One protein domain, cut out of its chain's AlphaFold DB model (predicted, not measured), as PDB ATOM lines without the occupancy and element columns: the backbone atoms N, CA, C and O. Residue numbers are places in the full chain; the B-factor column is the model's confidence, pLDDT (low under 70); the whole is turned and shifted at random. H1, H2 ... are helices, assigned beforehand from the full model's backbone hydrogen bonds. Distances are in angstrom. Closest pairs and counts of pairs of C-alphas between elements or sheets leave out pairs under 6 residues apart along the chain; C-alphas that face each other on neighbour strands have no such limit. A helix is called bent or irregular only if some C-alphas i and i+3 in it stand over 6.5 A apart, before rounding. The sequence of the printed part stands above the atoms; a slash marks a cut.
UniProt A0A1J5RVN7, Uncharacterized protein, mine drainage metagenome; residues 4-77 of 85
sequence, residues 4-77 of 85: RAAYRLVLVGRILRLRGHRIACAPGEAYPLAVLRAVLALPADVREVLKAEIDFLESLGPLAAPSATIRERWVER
ATOM      1  N   ARG A   4      29.947  21.972 219.211       81.62
ATOM      2  CA  ARG A   4      30.478  22.103 220.578       81.62
ATOM      3  C   ARG A   4      29.531  22.891 221.484       81.62
ATOM      4  O   ARG A   4      29.248  22.456 222.594       81.62
ATOM      5  N   ALA A   5      28.982  24.009 221.006       85.69
ATOM      6  CA  ALA A   5      27.998  24.779 221.769       85.69
ATOM      7  C   ALA A   5      26.709  23.976 222.011       85.69
ATOM      8  O   ALA A   5      26.189  23.962 223.125       85.69
ATOM      9  N   ALA A   6      26.229  23.250 220.996       85.94
ATOM     10  CA  ALA A   6      25.068  22.373 221.127       85.94
ATOM     11  C   ALA A   6      25.305  21.266 222.169       85.94
ATOM     12  O   ALA A   6      24.441  21.008 223.005       85.94
ATOM     13  N   TYR A   7      26.491  20.651 222.153       84.94
ATOM     14  CA  TYR A   7      26.903  19.644 223.128       84.94
ATOM     15  C   TYR A   7      26.942  20.198 224.559       84.94
ATOM     16  O   TYR A   7      26.311  19.624 225.449       84.94
ATOM     17  N   ARG A   8      27.591  21.352 224.770       89.81
ATOM     18  CA  ARG A   8      27.635  22.019 226.082       89.81
ATOM     19  C   ARG A   8      26.232  22.311 226.610       89.81
ATOM     20  O   ARG A   8      25.951  22.035 227.770       89.81
ATOM     21  N   LEU A   9      25.316  22.776 225.762       93.38
ATOM     22  CA  LEU A   9      23.922  23.011 226.156       93.38
ATOM     23  C   LEU A   9      23.183  21.717 226.530       93.38
ATOM     24  O   LEU A   9      22.401  21.710 227.476       93.38
ATOM     25  N   VAL A  10      23.450  20.597 225.859       90.69
ATOM     26  CA  VAL A  10      22.883  19.298 226.260       90.69
ATOM     27  C   VAL A  10      23.401  18.867 227.637       90.69
ATOM     28  O   VAL A  10      22.601  18.428 228.468       90.69
ATOM     29  N   LEU A  11      24.701  19.028 227.905       89.44
ATOM     30  CA  LEU A  11      25.289  18.735 229.216       89.44
ATOM     31  C   LEU A  11      24.701  19.624 230.317       89.44
ATOM     32  O   LEU A  11      24.248  19.105 231.336       89.44
ATOM     33  N   VAL A  12      24.626  20.939 230.090       94.19
ATOM     34  CA  VAL A  12      24.010  21.879 231.039       94.19
ATOM     35  C   VAL A  12      22.567  21.479 231.321       94.19
ATOM     36  O   VAL A  12      22.160  21.393 232.477       94.19
ATOM     37  N   GLY A  13      21.798  21.149 230.280       94.19
ATOM     38  CA  GLY A  13      20.424  20.689 230.439       94.19
ATOM     39  C   GLY A  13      20.318  19.417 231.286       94.19
ATOM     40  O   GLY A  13      19.365  19.266 232.048       94.19
ATOM     41  N   ARG A  14      21.297  18.508 231.194       90.75
ATOM     42  CA  ARG A  14      21.362  17.306 232.037       90.75
ATOM     43  C   ARG A  14      21.674  17.644 233.495       90.75
ATOM     44  O   ARG A  14      20.983  17.131 234.370       90.75
ATOM     45  N   ILE A  15      22.651  18.513 233.754       92.06
ATOM     46  CA  ILE A  15      22.998  18.968 235.113       92.06
ATOM     47  C   ILE A  15      21.794  19.651 235.767       92.06
ATOM     48  O   ILE A  15      21.408  19.306 236.882       92.06
ATOM     49  N   LEU A  16      21.143  20.565 235.048       93.75
ATOM     50  CA  LEU A  16      19.951  21.262 235.526       93.75
ATOM     51  C   LEU A  16      18.819  20.285 235.875       93.75
ATOM     52  O   LEU A  16      18.211  20.415 236.935       93.75
ATOM     53  N   ARG A  17      18.575  19.262 235.046       92.62
ATOM     54  CA  ARG A  17      17.587  18.213 235.354       92.62
ATOM     55  C   ARG A  17      17.949  17.399 236.595       92.62
ATOM     56  O   ARG A  17      17.060  17.122 237.394       92.62
ATOM     57  N   LEU A  18      19.222  17.042 236.779       89.94
ATOM     58  CA  LEU A  18      19.691  16.344 237.987       89.94
ATOM     59  C   LEU A  18      19.499  17.190 239.252       89.94
ATOM     60  O   LEU A  18      19.224  16.650 240.316       89.94
ATOM     61  N   ARG A  19      19.568  18.517 239.117       92.06
ATOM     62  CA  ARG A  19      19.257  19.493 240.172       92.06
ATOM     63  C   ARG A  19      17.761  19.794 240.326       92.06
ATOM     64  O   ARG A  19      17.394  20.690 241.077       92.06
ATOM     65  N   GLY A  20      16.887  19.080 239.615       92.62
ATOM     66  CA  GLY A  20      15.434  19.232 239.718       92.62
ATOM     67  C   GLY A  20      14.825  20.345 238.859       92.62
ATOM     68  O   GLY A  20      13.613  20.559 238.916       92.62
ATOM     69  N   HIS A  21      15.605  21.034 238.019       92.81
ATOM     70  CA  HIS A  21      15.050  22.026 237.099       92.81
ATOM     71  C   HIS A  21      14.289  21.349 235.954       92.81
ATOM     72  O   HIS A  21      14.774  20.417 235.303       92.81
ATOM     73  N   ARG A  22      13.102  21.876 235.644       93.12
ATOM     74  CA  ARG A  22      12.338  21.491 234.453       93.12
ATOM     75  C   ARG A  22      12.664  22.433 233.301       93.12
ATOM     76  O   ARG A  22      12.533  23.644 233.430       93.12
ATOM     77  N   ILE A  23      13.050  21.859 232.163       94.75
ATOM     78  CA  ILE A  23      13.312  22.599 230.923       94.75
ATOM     79  C   ILE A  23      12.227  22.219 229.924       94.75
ATOM     80  O   ILE A  23      12.214  21.095 229.418       94.75
ATOM     81  N   ALA A  24      11.305  23.149 229.685       92.94
ATOM     82  CA  ALA A  24      10.232  23.002 228.712       92.94
ATOM     83  C   ALA A  24      10.667  23.575 227.358       92.94
ATOM     84  O   ALA A  24      11.179  24.697 227.310       92.94
ATOM     85  N   CYS A  25      10.433  22.818 226.287       94.38
ATOM     86  CA  CYS A  25      10.588  23.290 224.912       94.38
ATOM     87  C   CYS A  25       9.272  23.896 224.426       94.38
ATOM     88  O   CYS A  25       8.213  23.295 224.616       94.38
ATOM     89  N   ALA A  26       9.338  25.043 223.758       91.38
ATOM     90  CA  ALA A  26       8.215  25.536 222.972       91.38
ATOM     91  C   ALA A  26       7.974  24.638 221.734       91.38
ATOM     92  O   ALA A  26       8.889  23.928 221.298       91.38
ATOM     93  N   PRO A  27       6.772  24.657 221.133       93.88
ATOM     94  CA  PRO A  27       6.524  23.973 219.865       93.88
ATOM     95  C   PRO A  27       7.537  24.409 218.795       93.88
ATOM     96  O   PRO A  27       7.714  25.598 218.549       93.88
ATOM     97  N   GLY A  28       8.232  23.443 218.188       93.00
ATOM     98  CA  GLY A  28       9.291  23.704 217.205       93.00
ATOM     99  C   GLY A  28      10.636  24.173 217.787       93.00
ATOM    100  O   GLY A  28      11.588  24.348 217.029       93.00
ATOM    101  N   GLU A  29      10.764  24.344 219.109       93.88
ATOM    102  CA  GLU A  29      12.024  24.727 219.755       93.88
ATOM    103  C   GLU A  29      12.943  23.511 219.918       93.88
ATOM    104  O   GLU A  29      12.602  22.508 220.552       93.88
ATOM    105  N   ALA A  30      14.161  23.615 219.386       92.69
ATOM    106  CA  ALA A  30      15.189  22.617 219.631       92.69
ATOM    107  C   ALA A  30      15.635  22.660 221.102       92.69
ATOM    108  O   ALA A  30      15.925  23.727 221.641       92.69
ATOM    109  N   TYR A  31      15.780  21.491 221.734       92.62
ATOM    110  CA  TYR A  31      16.127  21.385 223.158       92.62
ATOM    111  C   TYR A  31      17.339  22.235 223.601       92.62
ATOM    112  O   TYR A  31      17.228  22.899 224.629       92.62
ATOM    113  N   PRO A  32      18.466  22.316 222.858       94.38
ATOM    114  CA  PRO A  32      19.577  23.189 223.246       94.38
ATOM    115  C   PRO A  32      19.191  24.668 223.393       94.38
ATOM    116  O   PRO A  32      19.708  25.346 224.277       94.38
ATOM    117  N   LEU A  33      18.263  25.166 222.568       95.19
ATOM    118  CA  LEU A  33      17.776  26.546 222.659       95.19
ATOM    119  C   LEU A  33      16.893  26.747 223.896       95.19
ATOM    120  O   LEU A  33      17.065  27.738 224.604       95.19
ATOM    121  N   ALA A  34      16.054  25.761 224.228       96.44
ATOM    122  CA  ALA A  34      15.284  25.769 225.471       96.44
ATOM    123  C   ALA A  34      16.201  25.796 226.709       96.44
ATOM    124  O   ALA A  34      15.934  26.520 227.671       96.44
ATOM    125  N   VAL A  35      17.315  25.051 226.675       96.62
ATOM    126  CA  VAL A  35      18.333  25.092 227.736       96.62
ATOM    127  C   VAL A  35      19.004  26.459 227.798       96.62
ATOM    128  O   VAL A  35      19.126  27.008 228.887       96.62
ATOM    129  N   LEU A  36      19.415  27.033 226.662       95.50
ATOM    130  CA  LEU A  36      20.045  28.356 226.630       95.50
ATOM    131  C   LEU A  36      19.141  29.411 227.277       95.50
ATOM    132  O   LEU A  36      19.593  30.162 228.138       95.50
ATOM    133  N   ARG A  37      17.852  29.419 226.925       95.12
ATOM    134  CA  ARG A  37      16.856  30.307 227.534       95.12
ATOM    135  C   ARG A  37      16.748  30.096 229.045       95.12
ATOM    136  O   ARG A  37      16.732  31.073 229.787       95.12
ATOM    137  N   ALA A  38      16.708  28.845 229.503       95.38
ATOM    138  CA  ALA A  38      16.679  28.535 230.932       95.38
ATOM    139  C   ALA A  38      17.943  29.032 231.656       95.38
ATOM    140  O   ALA A  38      17.835  29.621 232.725       95.38
ATOM    141  N   VAL A  39      19.125  28.854 231.060       95.12
ATOM    142  CA  VAL A  39      20.407  29.310 231.621       95.12
ATOM    143  C   VAL A  39      20.456  30.829 231.733       95.12
ATOM    144  O   VAL A  39      20.882  31.342 232.761       95.12
ATOM    145  N   LEU A  40      19.997  31.556 230.711       94.62
ATOM    146  CA  LEU A  40      19.982  33.023 230.722       94.62
ATOM    147  C   LEU A  40      19.069  33.603 231.814       94.62
ATOM    148  O   LEU A  40      19.318  34.715 232.273       94.62
ATOM    149  N   ALA A  41      18.063  32.847 232.261       94.44
ATOM    150  CA  ALA A  41      17.181  33.231 233.363       94.44
ATOM    151  C   ALA A  41      17.772  32.958 234.763       94.44
ATOM    152  O   ALA A  41      17.201  33.402 235.758       94.44
ATOM    153  N   LEU A  42      18.889  32.229 234.868       94.19
ATOM    154  CA  LEU A  42      19.539  31.947 236.151       94.19
ATOM    155  C   LEU A  42      20.354  33.150 236.649       94.19
ATOM    156  O   LEU A  42      20.861  33.916 235.826       94.19
ATOM    157  N   PRO A  43      20.557  33.282 237.972       96.62
ATOM    158  CA  PRO A  43      21.508  34.230 238.550       96.62
ATOM    159  C   PRO A  43      22.930  34.085 237.979       96.62
ATOM    160  O   PRO A  43      23.336  33.004 237.547       96.62
ATOM    161  N   ALA A  44      23.688  35.185 237.947       95.38
ATOM    162  CA  ALA A  44      25.005  35.223 237.306       95.38
ATOM    163  C   ALA A  44      26.018  34.265 237.951       95.38
ATOM    164  O   ALA A  44      26.719  33.552 237.241       95.38
ATOM    165  N   ASP A  45      26.034  34.200 239.278       95.50
ATOM    166  CA  ASP A  45      26.824  33.263 240.077       95.50
ATOM    167  C   ASP A  45      26.506  31.801 239.725       95.50
ATOM    168  O   ASP A  45      27.412  31.006 239.477       95.50
ATOM    169  N   VAL A  46      25.223  31.456 239.583       93.56
ATOM    170  CA  VAL A  46      24.801  30.105 239.179       93.56
ATOM    171  C   VAL A  46      25.273  29.771 237.761       93.56
ATOM    172  O   VAL A  46      25.681  28.637 237.492       93.56
ATOM    173  N   ARG A  47      25.248  30.743 236.839       95.56
ATOM    174  CA  ARG A  47      25.761  30.548 235.472       95.56
ATOM    175  C   ARG A  47      27.271  30.315 235.453       95.56
ATOM    176  O   ARG A  47      27.716  29.455 234.696       95.56
ATOM    177  N   GLU A  48      28.039  31.025 236.278       95.69
ATOM    178  CA  GLU A  48      29.488  30.811 236.386       95.69
ATOM    179  C   GLU A  48      29.819  29.435 236.979       95.69
ATOM    180  O   GLU A  48      30.687  28.739 236.455       95.69
ATOM    181  N   VAL A  49      29.066  28.976 237.987       94.62
ATOM    182  CA  VAL A  49      29.210  27.609 238.517       94.62
ATOM    183  C   VAL A  49      28.936  26.567 237.430       94.62
ATOM    184  O   VAL A  49      29.746  25.667 237.220       94.62
ATOM    185  N   LEU A  50      27.833  26.705 236.686       94.19
ATOM    186  CA  LEU A  50      27.518  25.799 235.574       94.19
ATOM    187  C   LEU A  50      28.612  25.805 234.504       94.19
ATOM    188  O   LEU A  50      28.941  24.758 233.953       94.19
ATOM    189  N   LYS A  51      29.178  26.972 234.196       93.62
ATOM    190  CA  LYS A  51      30.279  27.085 233.241       93.62
ATOM    191  C   LYS A  51      31.505  26.306 233.718       93.62
ATOM    192  O   LYS A  51      32.018  25.506 232.940       93.62
ATOM    193  N   ALA A  52      31.906  26.476 234.978       93.38
ATOM    194  CA  ALA A  52      33.042  25.768 235.564       93.38
ATOM    195  C   ALA A  52      32.844  24.241 235.570       93.38
ATOM    196  O   ALA A  52      33.769  23.499 235.251       93.38
ATOM    197  N   GLU A  53      31.634  23.758 235.859       91.38
ATOM    198  CA  GLU A  53      31.325  22.323 235.804       91.38
ATOM    199  C   GLU A  53      31.417  21.758 234.390       91.38
ATOM    200  O   GLU A  53      31.915  20.652 234.194       91.38
ATOM    201  N   ILE A  54      30.952  22.508 233.393       90.81
ATOM    202  CA  ILE A  54      31.067  22.093 231.995       90.81
ATOM    203  C   ILE A  54      32.523  22.104 231.545       90.81
ATOM    204  O   ILE A  54      32.940  21.165 230.876       90.81
ATOM    205  N   ASP A  55      33.293  23.124 231.919       90.44
ATOM    206  CA  ASP A  55      34.720  23.191 231.603       90.44
ATOM    207  C   ASP A  55      35.486  22.032 232.264       90.44
ATOM    208  O   ASP A  55      36.330  21.415 231.615       90.44
ATOM    209  N   PHE A  56      35.135  21.658 233.500       86.81
ATOM    210  CA  PHE A  56      35.659  20.461 234.161       86.81
ATOM    211  C   PHE A  56      35.267  19.176 233.421       86.81
ATOM    212  O   PHE A  56      36.124  18.361 233.111       86.81
ATOM    213  N   LEU A  57      33.992  18.987 233.075       81.88
ATOM    214  CA  LEU A  57      33.562  17.799 232.329       81.88
ATOM    215  C   LEU A  57      34.236  17.697 230.956       81.88
ATOM    216  O   LEU A  57      34.527  16.594 230.501       81.88
ATOM    217  N   GLU A  58      34.491  18.828 230.300       81.31
ATOM    218  CA  GLU A  58      35.220  18.861 229.035       81.31
ATOM    219  C   GLU A  58      36.716  18.578 229.185       81.31
ATOM    220  O   GLU A  58      37.285  17.945 228.294       81.31
ATOM    221  N   SER A  59      37.344  18.990 230.291       82.62
ATOM    222  CA  SER A  59      38.767  18.734 230.535       82.62
ATOM    223  C   SER A  59      39.075  17.263 230.818       82.62
ATOM    224  O   SER A  59      40.184  16.809 230.549       82.62
ATOM    225  N   LEU A  60      38.092  16.490 231.288       79.06
ATOM    226  CA  LEU A  60      38.237  15.047 231.483       79.06
ATOM    227  C   LEU A  60      38.292  14.246 230.165       79.06
ATOM    228  O   LEU A  60      38.548  13.036 230.175       79.06
ATOM    229  N   GLY A  61      38.029  14.900 229.031       70.69
ATOM    230  CA  GLY A  61      38.059  14.284 227.713       70.69
ATOM    231  C   GLY A  61      37.037  13.148 227.532       70.69
ATOM    232  O   GLY A  61      36.119  12.958 228.338       70.69
ATOM    233  N   PRO A  62      37.175  12.340 226.467       66.00
ATOM    234  CA  PRO A  62      36.200  11.297 226.131       66.00
ATOM    235  C   PRO A  62      36.077  10.186 227.188       66.00
ATOM    236  O   PRO A  62      35.067   9.478 227.244       66.00
ATOM    237  N   LEU A  63      37.096  10.010 228.032       62.56
ATOM    238  CA  LEU A  63      37.150   8.936 229.025       62.56
ATOM    239  C   LEU A  63      36.130   9.126 230.152       62.56
ATOM    240  O   LEU A  63      35.563   8.136 230.616       62.56
ATOM    241  N   ALA A  64      35.803  10.369 230.512       60.88
ATOM    242  CA  ALA A  64      34.769  10.668 231.504       60.88
ATOM    243  C   ALA A  64      33.362  10.844 230.917       60.88
ATOM    244  O   ALA A  64      32.425  11.205 231.634       60.88
ATOM    245  N   ALA A  65      33.181  10.584 229.619       62.28
ATOM    246  CA  ALA A  65      31.861  10.606 229.017       62.28
ATOM    247  C   ALA A  65      30.930   9.612 229.747       62.28
ATOM    248  O   ALA A  65      31.263   8.430 229.867       62.28
ATOM    249  N   PRO A  66      29.730  10.042 230.180       58.53
ATOM    250  CA  PRO A  66      28.824   9.214 230.979       58.53
ATOM    251  C   PRO A  66      28.137   8.095 230.174       58.53
ATOM    252  O   PRO A  66      27.283   7.392 230.708       58.53
ATOM    253  N   SER A  67      28.448   7.949 228.880       64.56
ATOM    254  CA  SER A  67      28.020   6.824 228.046       64.56
ATOM    255  C   SER A  67      28.950   6.618 226.846       64.56
ATOM    256  O   SER A  67      29.583   7.565 226.368       64.56
ATOM    257  N   ALA A  68      28.976   5.389 226.319       62.62
ATOM    258  CA  ALA A  68      29.749   5.021 225.127       62.62
ATOM    259  C   ALA A  68      29.374   5.873 223.901       62.62
ATOM    260  O   ALA A  68      30.249   6.405 223.230       62.62
ATOM    261  N   THR A  69      28.081   6.141 223.690       69.75
ATOM    262  CA  THR A  69      27.602   6.997 222.590       69.75
ATOM    263  C   THR A  69      28.115   8.438 222.677       69.75
ATOM    264  O   THR A  69      28.349   9.077 221.653       69.75
ATOM    265  N   ILE A  70      28.263   8.990 223.889       64.38
ATOM    266  CA  ILE A  70      28.831  10.334 224.072       64.38
ATOM    267  C   ILE A  70      30.344  10.291 223.851       64.38
ATOM    268  O   ILE A  70      30.873  11.201 223.220       64.38
ATOM    269  N   ARG A  71      31.019   9.230 224.315       66.62
ATOM    270  CA  ARG A  71      32.453   9.005 224.104       66.62
ATOM    271  C   ARG A  71      32.803   8.949 222.620       66.62
ATOM    272  O   ARG A  71      33.626   9.739 222.181       66.62
ATOM    273  N   GLU A  72      32.153   8.078 221.853       64.81
ATOM    274  CA  GLU A  72      32.393   7.887 220.411       64.81
ATOM    275  C   GLU A  72      32.236   9.202 219.642       64.81
ATOM    276  O   GLU A  72      33.146   9.648 218.948       64.81
ATOM    277  N   ARG A  73      31.135   9.917 219.895       66.44
ATOM    278  CA  ARG A  73      30.848  11.224 219.287       66.44
ATOM    279  C   ARG A  73      31.825  12.334 219.680       66.44
ATOM    280  O   ARG A  73      31.814  13.390 219.038       66.44
ATOM    281  N   TRP A  74      32.572  12.161 220.765       65.12
ATOM    282  CA  TRP A  74      33.588  13.103 221.232       65.12
ATOM    283  C   TRP A  74      34.959  12.754 220.656       65.12
ATOM    284  O   TRP A  74      35.649  13.648 220.177       65.12
ATOM    285  N   VAL A  75      35.310  11.463 220.625       64.62
ATOM    286  CA  VAL A  75      36.525  10.945 219.976       64.62
ATOM    287  C   VAL A  75      36.563  11.342 218.500       64.62
ATOM    288  O   VAL A  75      37.572  11.865 218.045       64.62
ATOM    289  N   GLU A  76      35.443  11.219 217.781       60.22
ATOM    290  CA  GLU A  76      35.303  11.662 216.380       60.22
ATOM    291  C   GLU A  76      35.533  13.171 216.166       60.22
ATOM    292  O   GLU A  76      35.624  13.634 215.031       60.22
ATOM    293  N   ARG A  77      35.564  13.964 217.244       60.66
ATOM    294  CA  ARG A  77      35.601  15.432 217.204       60.66
ATOM    295  C   ARG A  77      36.827  16.041 217.872       60.66
ATOM    296  O   ARG A  77      36.941  17.268 217.882       60.66
TER     297      ARG A  77
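What this domain is: This is residues 4 to 77 of the 85 residues of an uncharacterized protein of mine drainage metagenome (UniProt A0A1J5RVN7). H1 runs through the middle of an open C traced by the four helices that follow it: H2 crosses H1 on one side, the long H3 passes it on another, and the short H4 and H5 make a small pair of their own past the far end of H3. This C is loosely filled, with H4 and H5 apart from H1. The printed part has 74 residues with five named helices, H1 to H5 in chain order, and no named strand; its class is all helix. It is compact by its radius of gyration of the C-alphas, 12.8 A, and spans 31 by 30 by 20 A.

Where its parts are: H1, residues 4 to 18, begins with C-alpha 4 at (30.478, 22.103, 220.578) and is 21.3 A from first to last C-alpha. Residues 19 to 30 hold no named element. H2, residues 31 to 40, measures 14.4 A. H3, residues 44 to 59, is the longest helix at 22.5 A and begins with C-alpha 44 at (25.005, 35.223, 237.306). H4, residues 61 to 64, is neither bent nor irregular, but only just: C-alphas 61 and 64 are 6.2 A apart. H5, residues 68 to 75, measures 10.4 A and ends with C-alpha 75 at (36.525, 10.945, 219.976).

How they stand to each other: H1 touches H2, the closest C-alphas being those of Leu 9 and Pro 32 at 5.2 A; their lines are about perpendicular, only just, at 72 degrees. H1 touches H3 with residues 8 to 12 alone, against residues 50 to 54 of H3; the closest C-alphas, of Arg 8 and Ile 54, are 6.8 A apart. These two helices run opposite ways at a steep tilt of 66 degrees. H2 and H3 are close but not clearly touching, with the C-alphas of Val 39 and Arg 47 closest at 6.7 A. H3 and H4 are likewise close but not clearly touching, at 7.3 A between the C-alphas of Leu 57 and Ala 64. H4 touches H5, where the C-alphas of Pro 62 and Arg 71 are closest at 4.8 A. H5 is apart from H1, H2 and H3. In H1, H2, H3 and H5 every O i to N i+4 pair is within hydrogen-bond range; H4 is too short for such a pair, and its one O i to N i+3 pair is within range.

The domain as a whole: The two C-alphas farthest apart, of Pro 27 and Leu 63, are 35.3 A from each other. The link from H1 to H2 is long, with 12 residues; the other three links are tight. Residues 40 to 46, of which 44 to 46 belong to H3, stand free. The printed part has no cut. The mean pLDDT of the printed part is 85.5, and residues 62 to 77 are under 70.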